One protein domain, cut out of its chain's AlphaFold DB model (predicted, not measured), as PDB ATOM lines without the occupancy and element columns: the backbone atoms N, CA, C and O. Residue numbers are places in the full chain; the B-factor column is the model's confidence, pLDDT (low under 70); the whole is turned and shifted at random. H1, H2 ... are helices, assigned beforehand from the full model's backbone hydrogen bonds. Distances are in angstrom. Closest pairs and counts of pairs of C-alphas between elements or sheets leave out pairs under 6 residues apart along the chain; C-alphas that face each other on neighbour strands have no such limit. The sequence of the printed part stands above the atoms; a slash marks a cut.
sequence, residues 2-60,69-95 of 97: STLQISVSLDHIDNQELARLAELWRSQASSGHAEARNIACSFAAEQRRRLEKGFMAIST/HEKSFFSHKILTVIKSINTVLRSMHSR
ATOM      1  N   SER A   2     136.940 135.848 165.430       52.94
ATOM      2  CA  SER A   2     137.259 135.385 164.066       52.94
ATOM      3  C   SER A   2     138.113 134.108 163.978       52.94
ATOM      4  O   SER A   2     137.950 133.330 163.045       52.94
ATOM      5  N   THR A   3     138.993 133.855 164.954       55.16
ATOM      6  CA  THR A   3     139.860 132.659 164.984       55.16
ATOM      7  C   THR A   3     139.061 131.363 165.137       55.16
ATOM      8  O   THR A   3     139.289 130.412 164.398       55.16
ATOM      9  N   LEU A   4     138.046 131.358 166.011       59.03
ATOM     10  CA  LEU A   4     137.154 130.212 166.237       59.03
ATOM     11  C   LEU A   4     136.396 129.785 164.968       59.03
ATOM     12  O   LEU A   4     136.213 128.595 164.728       59.03
ATOM     13  N   GLN A   5     135.974 130.740 164.131       66.38
ATOM     14  CA  GLN A   5     135.239 130.438 162.895       66.38
ATOM     15  C   GLN A   5     136.127 129.798 161.821       66.38
ATOM     16  O   GLN A   5     135.660 128.944 161.061       66.38
ATOM     17  N   ILE A   6     137.403 130.189 161.770       68.62
ATOM     18  CA  ILE A   6     138.393 129.560 160.893       68.62
ATOM     19  C   ILE A   6     138.661 128.133 161.377       68.62
ATOM     20  O   ILE A   6     138.583 127.210 160.571       68.62
ATOM     21  N   SER A   7     138.858 127.928 162.683       66.69
ATOM     22  CA  SER A   7     139.068 126.594 163.255       66.69
ATOM     23  C   SER A   7     137.937 125.620 162.915       66.69
ATOM     24  O   SER A   7     138.209 124.536 162.414       66.69
ATOM     25  N   VAL A   8     136.669 126.017 163.090       71.94
ATOM     26  CA  VAL A   8     135.509 125.170 162.731       71.94
ATOM     27  C   VAL A   8     135.472 124.874 161.231       71.94
ATOM     28  O   VAL A   8     135.163 123.761 160.814       71.94
ATOM     29  N   SER A   9     135.822 125.859 160.401       72.81
ATOM     30  CA  SER A   9     135.871 125.666 158.950       72.81
ATOM     31  C   SER A   9     136.969 124.676 158.545       72.81
ATOM     32  O   SER A   9     136.806 123.988 157.545       72.81
ATOM     33  N   LEU A  10     138.056 124.571 159.313       76.88
ATOM     34  CA  LEU A  10     139.221 123.732 159.017       76.88
ATOM     35  C   LEU A  10     139.257 122.407 159.785       76.88
ATOM     36  O   LEU A  10     140.160 121.613 159.557       76.88
ATOM     37  N   ASP A  11     138.292 122.143 160.661       79.44
ATOM     38  CA  ASP A  11     138.292 120.972 161.554       79.44
ATOM     39  C   ASP A  11     138.331 119.630 160.801       79.44
ATOM     40  O   ASP A  11     138.948 118.669 161.242       79.44
ATOM     41  N   HIS A  12     137.739 119.601 159.606       80.44
ATOM     42  CA  HIS A  12     137.731 118.446 158.703       80.44
ATOM     43  C   HIS A  12     139.042 118.220 157.925       80.44
ATOM     44  O   HIS A  12     139.146 117.236 157.202       80.44
ATOM     45  N   ILE A  13     140.009 119.135 158.024       82.38
ATOM     46  CA  ILE A  13     141.323 119.027 157.382       82.38
ATOM     47  C   ILE A  13     142.320 118.547 158.434       82.38
ATOM     48  O   ILE A  13     142.456 119.181 159.485       82.38
ATOM     49  N   ASP A  14     143.030 117.454 158.159       84.50
ATOM     50  CA  ASP A  14     144.054 116.930 159.064       84.50
ATOM     51  C   ASP A  14     145.304 117.834 159.132       84.50
ATOM     52  O   ASP A  14     145.434 118.837 158.429       84.50
ATOM     53  N   ASN A  15     146.235 117.517 160.035       84.06
ATOM     54  CA  ASN A  15     147.422 118.348 160.254       84.06
ATOM     55  C   ASN A  15     148.416 118.328 159.083       84.06
ATOM     56  O   ASN A  15     149.130 119.314 158.890       84.06
ATOM     57  N   GLN A  16     148.474 117.234 158.324       84.50
ATOM     58  CA  GLN A  16     149.377 117.090 157.189       84.50
ATOM     59  C   GLN A  16     148.866 117.910 156.005       84.50
ATOM     60  O   GLN A  16     149.620 118.691 155.424       84.50
ATOM     61  N   GLU A  17     147.576 117.809 155.702       84.31
ATOM     62  CA  GLU A  17     146.937 118.594 154.652       84.31
ATOM     63  C   GLU A  17     146.914 120.085 155.012       84.31
ATOM     64  O   GLU A  17     147.194 120.936 154.167       84.31
ATOM     65  N   LEU A  18     146.706 120.425 156.289       85.56
ATOM     66  CA  LEU A  18     146.833 121.803 156.766       85.56
ATOM     67  C   LEU A  18     148.255 122.357 156.554       85.56
ATOM     68  O   LEU A  18     148.408 123.512 156.155       85.56
ATOM     69  N   ALA A  19     149.295 121.543 156.779       85.12
ATOM     70  CA  ALA A  19     150.683 121.933 156.528       85.12
ATOM     71  C   ALA A  19     150.984 122.114 155.041       85.12
ATOM     72  O   ALA A  19     151.568 123.129 154.652       85.12
ATOM     73  N   ARG A  20     150.510 121.184 154.210       87.31
ATOM     74  CA  ARG A  20     150.637 121.260 152.754       87.31
ATOM     75  C   ARG A  20     149.986 122.531 152.204       87.31
ATOM     76  O   ARG A  20     150.580 123.233 151.386       87.31
ATOM     77  N   LEU A  21     148.785 122.869 152.679       86.31
ATOM     78  CA  LEU A  21     148.091 124.099 152.299       86.31
ATOM     79  C   LEU A  21     148.850 125.345 152.770       86.31
ATOM     80  O   LEU A  21     149.016 126.285 151.993       86.31
ATOM     81  N   ALA A  22     149.355 125.365 154.006       87.12
ATOM     82  CA  ALA A  22     150.140 126.490 154.515       87.12
ATOM     83  C   ALA A  22     151.377 126.780 153.643       87.12
ATOM     84  O   ALA A  22     151.667 127.940 153.343       87.12
ATOM     85  N   GLU A  23     152.084 125.738 153.206       86.62
ATOM     86  CA  GLU A  23     153.264 125.854 152.347       86.62
ATOM     87  C   GLU A  23     152.920 126.297 150.917       86.62
ATOM     88  O   GLU A  23     153.581 127.182 150.361       86.62
ATOM     89  N   LEU A  24     151.830 125.767 150.354       88.62
ATOM     90  CA  LEU A  24     151.319 126.191 149.051       88.62
ATOM     91  C   LEU A  24     151.013 127.695 149.042       88.62
ATOM     92  O   LEU A  24     151.484 128.425 148.171       88.62
ATOM     93  N   TRP A  25     150.271 128.184 150.038       87.06
ATOM     94  CA  TRP A  25     149.919 129.603 150.123       87.06
ATOM     95  C   TRP A  25     151.125 130.495 150.438       87.06
ATOM     96  O   TRP A  25     151.192 131.622 149.950       87.06
ATOM     97  N   ARG A  26     152.125 129.996 151.173       85.06
ATOM     98  CA  ARG A  26     153.397 130.706 151.380       85.06
ATOM     99  C   ARG A  26     154.188 130.860 150.077       85.06
ATOM    100  O   ARG A  26     154.749 131.928 149.821       85.06
ATOM    101  N   SER A  27     154.180 129.831 149.236       86.38
ATOM    102  CA  SER A  27     154.793 129.874 147.906       86.38
ATOM    103  C   SER A  27     154.083 130.896 147.013       86.38
ATOM    104  O   SER A  27     154.730 131.751 146.417       86.38
ATOM    105  N   GLN A  28     152.744 130.908 147.017       83.06
ATOM    106  CA  GLN A  28     151.944 131.898 146.280       83.06
ATOM    107  C   GLN A  28     152.160 133.337 146.774       83.06
ATOM    108  O   GLN A  28     152.200 134.272 145.971       83.06
ATOM    109  N   ALA A  29     152.335 133.523 148.085       83.75
ATOM    110  CA  ALA A  29     152.640 134.820 148.685       83.75
ATOM    111  C   ALA A  29     154.012 135.354 148.250       83.75
ATOM    112  O   ALA A  29     154.160 136.554 148.026       83.75
ATOM    113  N   SER A  30     154.991 134.460 148.095       81.38
ATOM    114  CA  SER A  30     156.335 134.801 147.611       81.38
ATOM    115  C   SER A  30     156.314 135.268 146.150       81.38
ATOM    116  O   SER A  30     157.124 136.103 145.766       81.38
ATOM    117  N   SER A  31     155.326 134.819 145.369       83.88
ATOM    118  CA  SER A  31     155.066 135.282 143.998       83.88
ATOM    119  C   SER A  31     154.303 136.616 143.914       83.88
ATOM    120  O   SER A  31     153.880 137.004 142.830       83.88
ATOM    121  N   GLY A  32     154.095 137.320 145.036       77.88
ATOM    122  CA  GLY A  32     153.490 138.659 145.065       77.88
ATOM    123  C   GLY A  32     151.991 138.706 145.386       77.88
ATOM    124  O   GLY A  32     151.407 139.790 145.427       77.88
ATOM    125  N   HIS A  33     151.350 137.571 145.673       80.00
ATOM    126  CA  HIS A  33     149.933 137.550 146.045       80.00
ATOM    127  C   HIS A  33     149.743 137.953 147.517       80.00
ATOM    128  O   HIS A  33     149.872 137.140 148.433       80.00
ATOM    129  N   ALA A  34     149.392 139.217 147.770       76.81
ATOM    130  CA  ALA A  34     149.199 139.737 149.130       76.81
ATOM    131  C   ALA A  34     148.110 138.986 149.927       76.81
ATOM    132  O   ALA A  34     148.239 138.793 151.137       76.81
ATOM    133  N   GLU A  35     147.057 138.507 149.259       76.31
ATOM    134  CA  GLU A  35     145.998 137.710 149.896       76.31
ATOM    135  C   GLU A  35     146.494 136.323 150.325       76.31
ATOM    136  O   GLU A  35     146.128 135.841 151.400       76.31
ATOM    137  N   ALA A  36     147.409 135.728 149.552       79.81
ATOM    138  CA  ALA A  36     148.020 134.443 149.869       79.81
ATOM    139  C   ALA A  36     148.810 134.491 151.182       79.81
ATOM    140  O   ALA A  36     148.766 133.546 151.970       79.81
ATOM    141  N   ARG A  37     149.463 135.626 151.472       79.62
ATOM    142  CA  ARG A  37     150.174 135.844 152.739       79.62
ATOM    143  C   ARG A  37     149.227 135.754 153.934       79.62
ATOM    144  O   ARG A  37     149.537 135.093 154.920       79.62
ATOM    145  N   ASN A  38     148.058 136.382 153.836       80.50
ATOM    146  CA  ASN A  38     147.076 136.396 154.918       80.50
ATOM    147  C   ASN A  38     146.440 135.012 155.149       80.50
ATOM    148  O   ASN A  38     146.187 134.624 156.293       80.50
ATOM    149  N   ILE A  39     146.231 134.239 154.081       82.75
ATOM    150  CA  ILE A  39     145.739 132.855 154.160       82.75
ATOM    151  C   ILE A  39     146.801 131.949 154.793       82.75
ATOM    152  O   ILE A  39     146.494 131.216 155.732       82.75
ATOM    153  N   ALA A  40     148.063 132.062 154.370       83.62
ATOM    154  CA  ALA A  40     149.173 131.322 154.969       83.62
ATOM    155  C   ALA A  40     149.325 131.618 156.473       83.62
ATOM    156  O   ALA A  40     149.508 130.693 157.264       83.62
ATOM    157  N   CYS A  41     149.178 132.882 156.890       80.62
ATOM    158  CA  CYS A  41     149.159 133.249 158.309       80.62
ATOM    159  C   CYS A  41     147.992 132.598 159.066       80.62
ATOM    160  O   CYS A  41     148.176 132.138 160.189       80.62
ATOM    161  N   SER A  42     146.809 132.521 158.450       81.56
ATOM    162  CA  SER A  42     145.630 131.876 159.048       81.56
ATOM    163  C   SER A  42     145.865 130.383 159.284       81.56
ATOM    164  O   SER A  42     145.551 129.873 160.358       81.56
ATOM    165  N   PHE A  43     146.468 129.689 158.314       84.19
ATOM    166  CA  PHE A  43     146.826 128.280 158.470       84.19
ATOM    167  C   PHE A  43     147.922 128.071 159.514       84.19
ATOM    168  O   PHE A  43     147.776 127.191 160.356       84.19
ATOM    169  N   ALA A  44     148.959 128.910 159.538       83.38
ATOM    170  CA  ALA A  44     150.010 128.834 160.552       83.38
ATOM    171  C   ALA A  44     149.474 129.060 161.981       83.38
ATOM    172  O   ALA A  44     149.878 128.360 162.910       83.38
ATOM    173  N   ALA A  45     148.538 129.999 162.159       82.25
ATOM    174  CA  ALA A  45     147.885 130.234 163.446       82.25
ATOM    175  C   ALA A  45     147.053 129.016 163.889       82.25
ATOM    176  O   ALA A  45     147.131 128.595 165.043       82.25
ATOM    177  N   GLU A  46     146.309 128.397 162.967       81.06
ATOM    178  CA  GLU A  46     145.551 127.173 163.251       81.06
ATOM    179  C   GLU A  46     146.474 125.985 163.571       81.06
ATOM    180  O   GLU A  46     146.202 125.243 164.514       81.06
ATOM    181  N   GLN A  47     147.598 125.829 162.865       82.31
ATOM    182  CA  GLN A  47     148.611 124.819 163.189       82.31
ATOM    183  C   GLN A  47     149.157 125.009 164.606       82.31
ATOM    184  O   GLN A  47     149.232 124.041 165.365       82.31
ATOM    185  N   ARG A  48     149.486 126.250 164.992       81.38
ATOM    186  CA  ARG A  48     149.962 126.551 166.346       81.38
ATOM    187  C   ARG A  48     148.904 126.224 167.395       81.38
ATOM    188  O   ARG A  48     149.215 125.536 168.357       81.38
ATOM    189  N   ARG A  49     147.643 126.602 167.164       82.69
ATOM    190  CA  ARG A  49     146.521 126.268 168.056       82.69
ATOM    191  C   ARG A  49     146.373 124.755 168.252       82.69
ATOM    192  O   ARG A  49     146.106 124.302 169.362       82.69
ATOM    193  N   ARG A  50     146.523 123.958 167.187       81.00
ATOM    194  CA  ARG A  50     146.445 122.488 167.268       81.00
ATOM    195  C   ARG A  50     147.634 121.889 168.012       81.00
ATOM    196  O   ARG A  50     147.428 120.974 168.806       81.00
ATOM    197  N   LEU A  51     148.836 122.425 167.805       78.69
ATOM    198  CA  LEU A  51     150.028 122.046 168.566       78.69
ATOM    199  C   LEU A  51     149.870 122.393 170.048       78.69
ATOM    200  O   LEU A  51     150.098 121.533 170.884       78.69
ATOM    201  N   GLU A  52     149.399 123.595 170.379       73.56
ATOM    202  CA  GLU A  52     149.124 124.024 171.756       73.56
ATOM    203  C   GLU A  52     148.023 123.186 172.416       73.56
ATOM    204  O   GLU A  52     148.159 122.803 173.573       73.56
ATOM    205  N   LYS A  53     146.953 122.833 171.690       66.00
ATOM    206  CA  LYS A  53     145.895 121.944 172.199       66.00
ATOM    207  C   LYS A  53     146.403 120.514 172.411       66.00
ATOM    208  O   LYS A  53     146.044 119.890 173.406       66.00
ATOM    209  N   GLY A  54     147.249 120.009 171.512       58.59
ATOM    210  CA  GLY A  54     147.945 118.732 171.684       58.59
ATOM    211  C   GLY A  54     148.936 118.766 172.850       58.59
ATOM    212  O   GLY A  54     149.031 117.803 173.600       58.59
ATOM    213  N   PHE A  55     149.607 119.898 173.064       49.41
ATOM    214  CA  PHE A  55     150.549 120.109 174.160       49.41
ATOM    215  C   PHE A  55     149.843 120.253 175.515       49.41
ATOM    216  O   PHE A  55     150.293 119.680 176.498       49.41
ATOM    217  N   MET A  56     148.695 120.933 175.572       47.50
ATOM    218  CA  MET A  56     147.843 121.036 176.768       47.50
ATOM    219  C   MET A  56     147.179 119.704 177.142       47.50
ATOM    220  O   MET A  56     146.890 119.481 178.313       47.50
ATOM    221  N   ALA A  57     146.976 118.794 176.183       49.81
ATOM    222  CA  ALA A  57     146.562 117.423 176.482       49.81
ATOM    223  C   ALA A  57     147.695 116.579 177.104       49.81
ATOM    224  O   ALA A  57     147.417 115.556 177.724       49.81
ATOM    225  N   ILE A  58     148.958 117.002 176.951       48.47
ATOM    226  CA  ILE A  58     150.150 116.267 177.402       48.47
ATOM    227  C   ILE A  58     150.818 116.935 178.620       48.47
ATOM    228  O   ILE A  58     151.495 116.255 179.385       48.47
ATOM    229  N   SER A  59     150.613 118.234 178.863       43.09
ATOM    230  CA  SER A  59     151.358 118.971 179.886       43.09
ATOM    231  C   SER A  59     150.467 119.744 180.860       43.09
ATOM    232  O   SER A  59     150.166 120.922 180.685       43.09
ATOM    233  N   THR A  60     150.134 119.088 181.973       45.38
ATOM    234  CA  THR A  60     149.826 119.727 183.265       45.38
ATOM    235  C   THR A  60     151.097 120.146 184.023       45.38
ATOM    236  O   THR A  60     151.044 120.440 185.217       45.38
ATOM    237  N   HIS A  69     150.737 138.619 171.855       42.62
ATOM    238  CA  HIS A  69     149.617 139.382 171.312       42.62
ATOM    239  C   HIS A  69     149.532 139.225 169.782       42.62
ATOM    240  O   HIS A  69     150.005 140.073 169.023       42.62
ATOM    241  N   GLU A  70     148.881 138.169 169.300       45.31
ATOM    242  CA  GLU A  70     148.435 138.110 167.913       45.31
ATOM    243  C   GLU A  70     147.216 139.021 167.760       45.31
ATOM    244  O   GLU A  70     146.088 138.688 168.131       45.31
ATOM    245  N   LYS A  71     147.454 140.227 167.233       43.94
ATOM    246  CA  LYS A  71     146.405 141.152 166.795       43.94
ATOM    247  C   LYS A  71     145.553 140.452 165.731       43.94
ATOM    248  O   LYS A  71     145.884 140.450 164.549       43.94
ATOM    249  N   SER A  72     144.451 139.853 166.177       49.88
ATOM    250  CA  SER A  72     143.453 139.150 165.370       49.88
ATOM    251  C   SER A  72     142.688 140.125 164.461       49.88
ATOM    252  O   SER A  72     141.520 140.428 164.701       49.88
ATOM    253  N   PHE A  73     143.324 140.582 163.385       49.75
ATOM    254  CA  PHE A  73     142.665 141.239 162.254       49.75
ATOM    255  C   PHE A  73     142.410 140.218 161.139       49.75
ATOM    256  O   PHE A  73     142.976 140.288 160.053       49.75
ATOM    257  N   PHE A  74     141.555 139.230 161.410       56.06
ATOM    258  CA  PHE A  74     141.058 138.348 160.354       56.06
ATOM    259  C   PHE A  74     139.881 139.024 159.651       56.06
ATOM    260  O   PHE A  74     138.763 139.063 160.167       56.06
ATOM    261  N   SER A  75     140.157 139.582 158.475       64.06
ATOM    262  CA  SER A  75     139.174 140.201 157.585       64.06
ATOM    263  C   SER A  75     138.173 139.165 157.063       64.06
ATOM    264  O   SER A  75     138.565 138.065 156.677       64.06
ATOM    265  N   HIS A  76     136.890 139.535 156.948       67.62
ATOM    266  CA  HIS A  76     135.822 138.686 156.386       67.62
ATOM    267  C   HIS A  76     136.217 138.044 155.041       67.62
ATOM    268  O   HIS A  76     135.893 136.885 154.791       67.62
ATOM    269  N   LYS A  77     136.973 138.763 154.200       69.50
ATOM    270  CA  LYS A  77     137.478 138.257 152.915       69.50
ATOM    271  C   LYS A  77     138.290 136.964 153.056       69.50
ATOM    272  O   LYS A  77     138.081 136.040 152.282       69.50
ATOM    273  N   ILE A  78     139.150 136.865 154.071       69.88
ATOM    274  CA  ILE A  78     139.982 135.674 154.307       69.88
ATOM    275  C   ILE A  78     139.097 134.481 154.673       69.88
ATOM    276  O   ILE A  78     139.271 133.390 154.137       69.88
ATOM    277  N   LEU A  79     138.097 134.701 155.532       72.44
ATOM    278  CA  LEU A  79     137.134 133.662 155.895       72.44
ATOM    279  C   LEU A  79     136.324 133.193 154.676       72.44
ATOM    280  O   LEU A  79     136.069 131.999 154.539       72.44
ATOM    281  N   THR A  80     135.943 134.108 153.781       74.31
ATOM    282  CA  THR A  80     135.257 133.764 152.529       74.31
ATOM    283  C   THR A  80     136.141 132.898 151.634       74.31
ATOM    284  O   THR A  80     135.680 131.862 151.168       74.31
ATOM    285  N   VAL A  81     137.417 133.256 151.455       76.25
ATOM    286  CA  VAL A  81     138.350 132.466 150.636       76.25
ATOM    287  C   VAL A  81     138.569 131.071 151.226       76.25
ATOM    288  O   VAL A  81     138.477 130.083 150.501       76.25
ATOM    289  N   ILE A  82     138.763 130.962 152.546       76.25
ATOM    290  CA  ILE A  82     138.889 129.665 153.229       76.25
ATOM    291  C   ILE A  82     137.630 128.813 153.014       76.25
ATOM    292  O   ILE A  82     137.735 127.635 152.675       76.25
ATOM    293  N   LYS A  83     136.435 129.402 153.144       77.12
ATOM    294  CA  LYS A  83     135.173 128.697 152.874       77.12
ATOM    295  C   LYS A  83     135.088 128.208 151.428       77.12
ATOM    296  O   LYS A  83     134.712 127.061 151.217       77.12
ATOM    297  N   SER A  84     135.469 129.028 150.448       73.62
ATOM    298  CA  SER A  84     135.473 128.636 149.034       73.62
ATOM    299  C   SER A  84     136.430 127.476 148.749       73.62
ATOM    300  O   SER A  84     136.041 126.526 148.072       73.62
ATOM    301  N   ILE A  85     137.645 127.507 149.308       74.25
ATOM    302  CA  ILE A  85     138.615 126.403 149.193       74.25
ATOM    303  C   ILE A  85     138.024 125.120 149.788       74.25
ATOM    304  O   ILE A  85     138.067 124.067 149.156       74.25
ATOM    305  N   ASN A  86     137.402 125.215 150.965       72.75
ATOM    306  CA  ASN A  86     136.781 124.071 151.629       72.75
ATOM    307  C   ASN A  86     135.614 123.484 150.827       72.75
ATOM    308  O   ASN A  86     135.453 122.269 150.805       72.75
ATOM    309  N   THR A  87     134.813 124.311 150.148       72.44
ATOM    310  CA  THR A  87     133.751 123.825 149.253       72.44
ATOM    311  C   THR A  87     134.327 122.984 148.114       72.44
ATOM    312  O   THR A  87     133.793 121.916 147.815       72.44
ATOM    313  N   VAL A  88     135.434 123.422 147.505       68.62
ATOM    314  CA  VAL A  88     136.108 122.671 146.432       68.62
ATOM    315  C   VAL A  88     136.700 121.368 146.967       68.62
ATOM    316  O   VAL A  88     136.456 120.309 146.391       68.62
ATOM    317  N   LEU A  89     137.416 121.421 148.094       66.44
ATOM    318  CA  LEU A  89     138.001 120.231 148.711       66.44
ATOM    319  C   LEU A  89     136.920 119.217 149.099       66.44
ATOM    320  O   LEU A  89     137.029 118.051 148.730       66.44
ATOM    321  N   ARG A  90     135.841 119.641 149.766       65.75
ATOM    322  CA  ARG A  90     134.729 118.746 150.129       65.75
ATOM    323  C   ARG A  90     134.050 118.134 148.910       65.75
ATOM    324  O   ARG A  90     133.778 116.941 148.936       65.75
ATOM    325  N   SER A  91     133.836 118.915 147.848       61.34
ATOM    326  CA  SER A  91     133.256 118.423 146.592       61.34
ATOM    327  C   SER A  91     134.089 117.291 145.976       61.34
ATOM    328  O   SER A  91     133.536 116.281 145.540       61.34
ATOM    329  N   MET A  92     135.425 117.401 146.017       56.53
ATOM    330  CA  MET A  92     136.309 116.331 145.538       56.53
ATOM    331  C   MET A  92     136.255 115.067 146.405       56.53
ATOM    332  O   MET A  92     136.347 113.970 145.864       56.53
ATOM    333  N   HIS A  93     136.065 115.201 147.721       53.75
ATOM    334  CA  HIS A  93     135.953 114.057 148.636       53.75
ATOM    335  C   HIS A  93     134.569 113.386 148.608       53.75
ATOM    336  O   HIS A  93     134.434 112.253 149.056       53.75
ATOM    337  N   SER A  94     133.537 114.062 148.091       52.53
ATOM    338  CA  SER A  94     132.164 113.546 148.033       52.53
ATOM    339  C   SER A  94     131.795 112.842 146.729       52.53
ATOM    340  O   SER A  94     130.638 112.467 146.573       52.53
ATOM    341  N   ARG A  95     132.722 112.679 145.774       42.94
ATOM    342  CA  ARG A  95     132.427 111.976 144.519       42.94
ATOM    343  C   ARG A  95     132.399 110.464 144.792       42.94
ATOM    344  O   ARG A  95     133.462 109.906 145.061       42.94
TER     345      ARG A  95
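Overview. This is residues 2 to 60 and 69 to 95 of the 97 residues of an uncharacterized protein of Pseudomonas sp. (UniProt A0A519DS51). What shape do these atoms make? A helical hairpin of H2 and the longer H3 makes one side, and H1 and H4, side by side and running the same way, lie across H3 on the side away from H2. The last part of H3 with the residues after it, 52 to 60, sticks out as an arm. What is it made of? The printed part has 86 residues with four named helices, H1, H2, H3 and H4 in that order, and no named strand; the class is all helix. How large is it? It is compact, with a radius of gyration of the C-alphas of 13.5 A, and spans 41 by 36 by 22 A.

Along the chain. Where do the first helices lie? H1 is residues 2 to 10, from C-alpha 2 at (137.259, 135.385, 164.066), and H2 is residues 15 to 30, 22.6 A long. Which helix is the longest by residues? H3, residues 34 to 56, measures 33.4 A from C-alpha 34 at (149.199, 139.737, 149.130) to C-alpha 56. Where is the last helix? H4, residues 76 to 93, is 25.8 A long and ends with C-alpha 93 at (135.953, 114.057, 148.636).

Arrangement. What meets the hub, H3? H1 only just touches it, with 3 pairs of C-alphas within 8 A, about perpendicular at 83 degrees; the closest C-alphas, of Ser 7 and Glu 46, are 6.5 A apart. H2 and H3 touch as a hairpin at a shallow tilt of 29 degrees, opposite ways, closest at the C-alphas of Ala 29 and Ala 36, 4.8 A. H4 touches H3 through residues 78 to 82 alone, about perpendicular at 74 degrees, closest at the C-alphas of Ile 39 and Ile 78, 6.4 A. How do the other helices stand? H1 and H4 touch at a shallow tilt of 9 degrees, the same way, with the closest C-alphas, of Ile 6 and Leu 79, 6.6 A apart. H2 and H4 are apart, and H1 and H2 are only just apart, closest 8.2 A. How do the helix backbones run? In H1, H2 and H4 every O i to N i+4 pair is within hydrogen-bond range; in H3, 18 of 19 are.

Size, cuts and confidence. How far does it reach? The two C-alphas farthest apart, of Thr 60 and Arg 95, are 43.2 A apart. Where is the cut? Residues 61 to 68 are not printed, and C-alphas 60 and 69 stand 23.0 A apart across it. How long are the links? Those printed whole, H1 to H2 and H2 to H3, are tight. Where is confidence low? Mean pLDDT of the printed part is 71.6, and it is under 70 in residues 2 to 7, 53 to 60, 69 to 78 and 88 to 95.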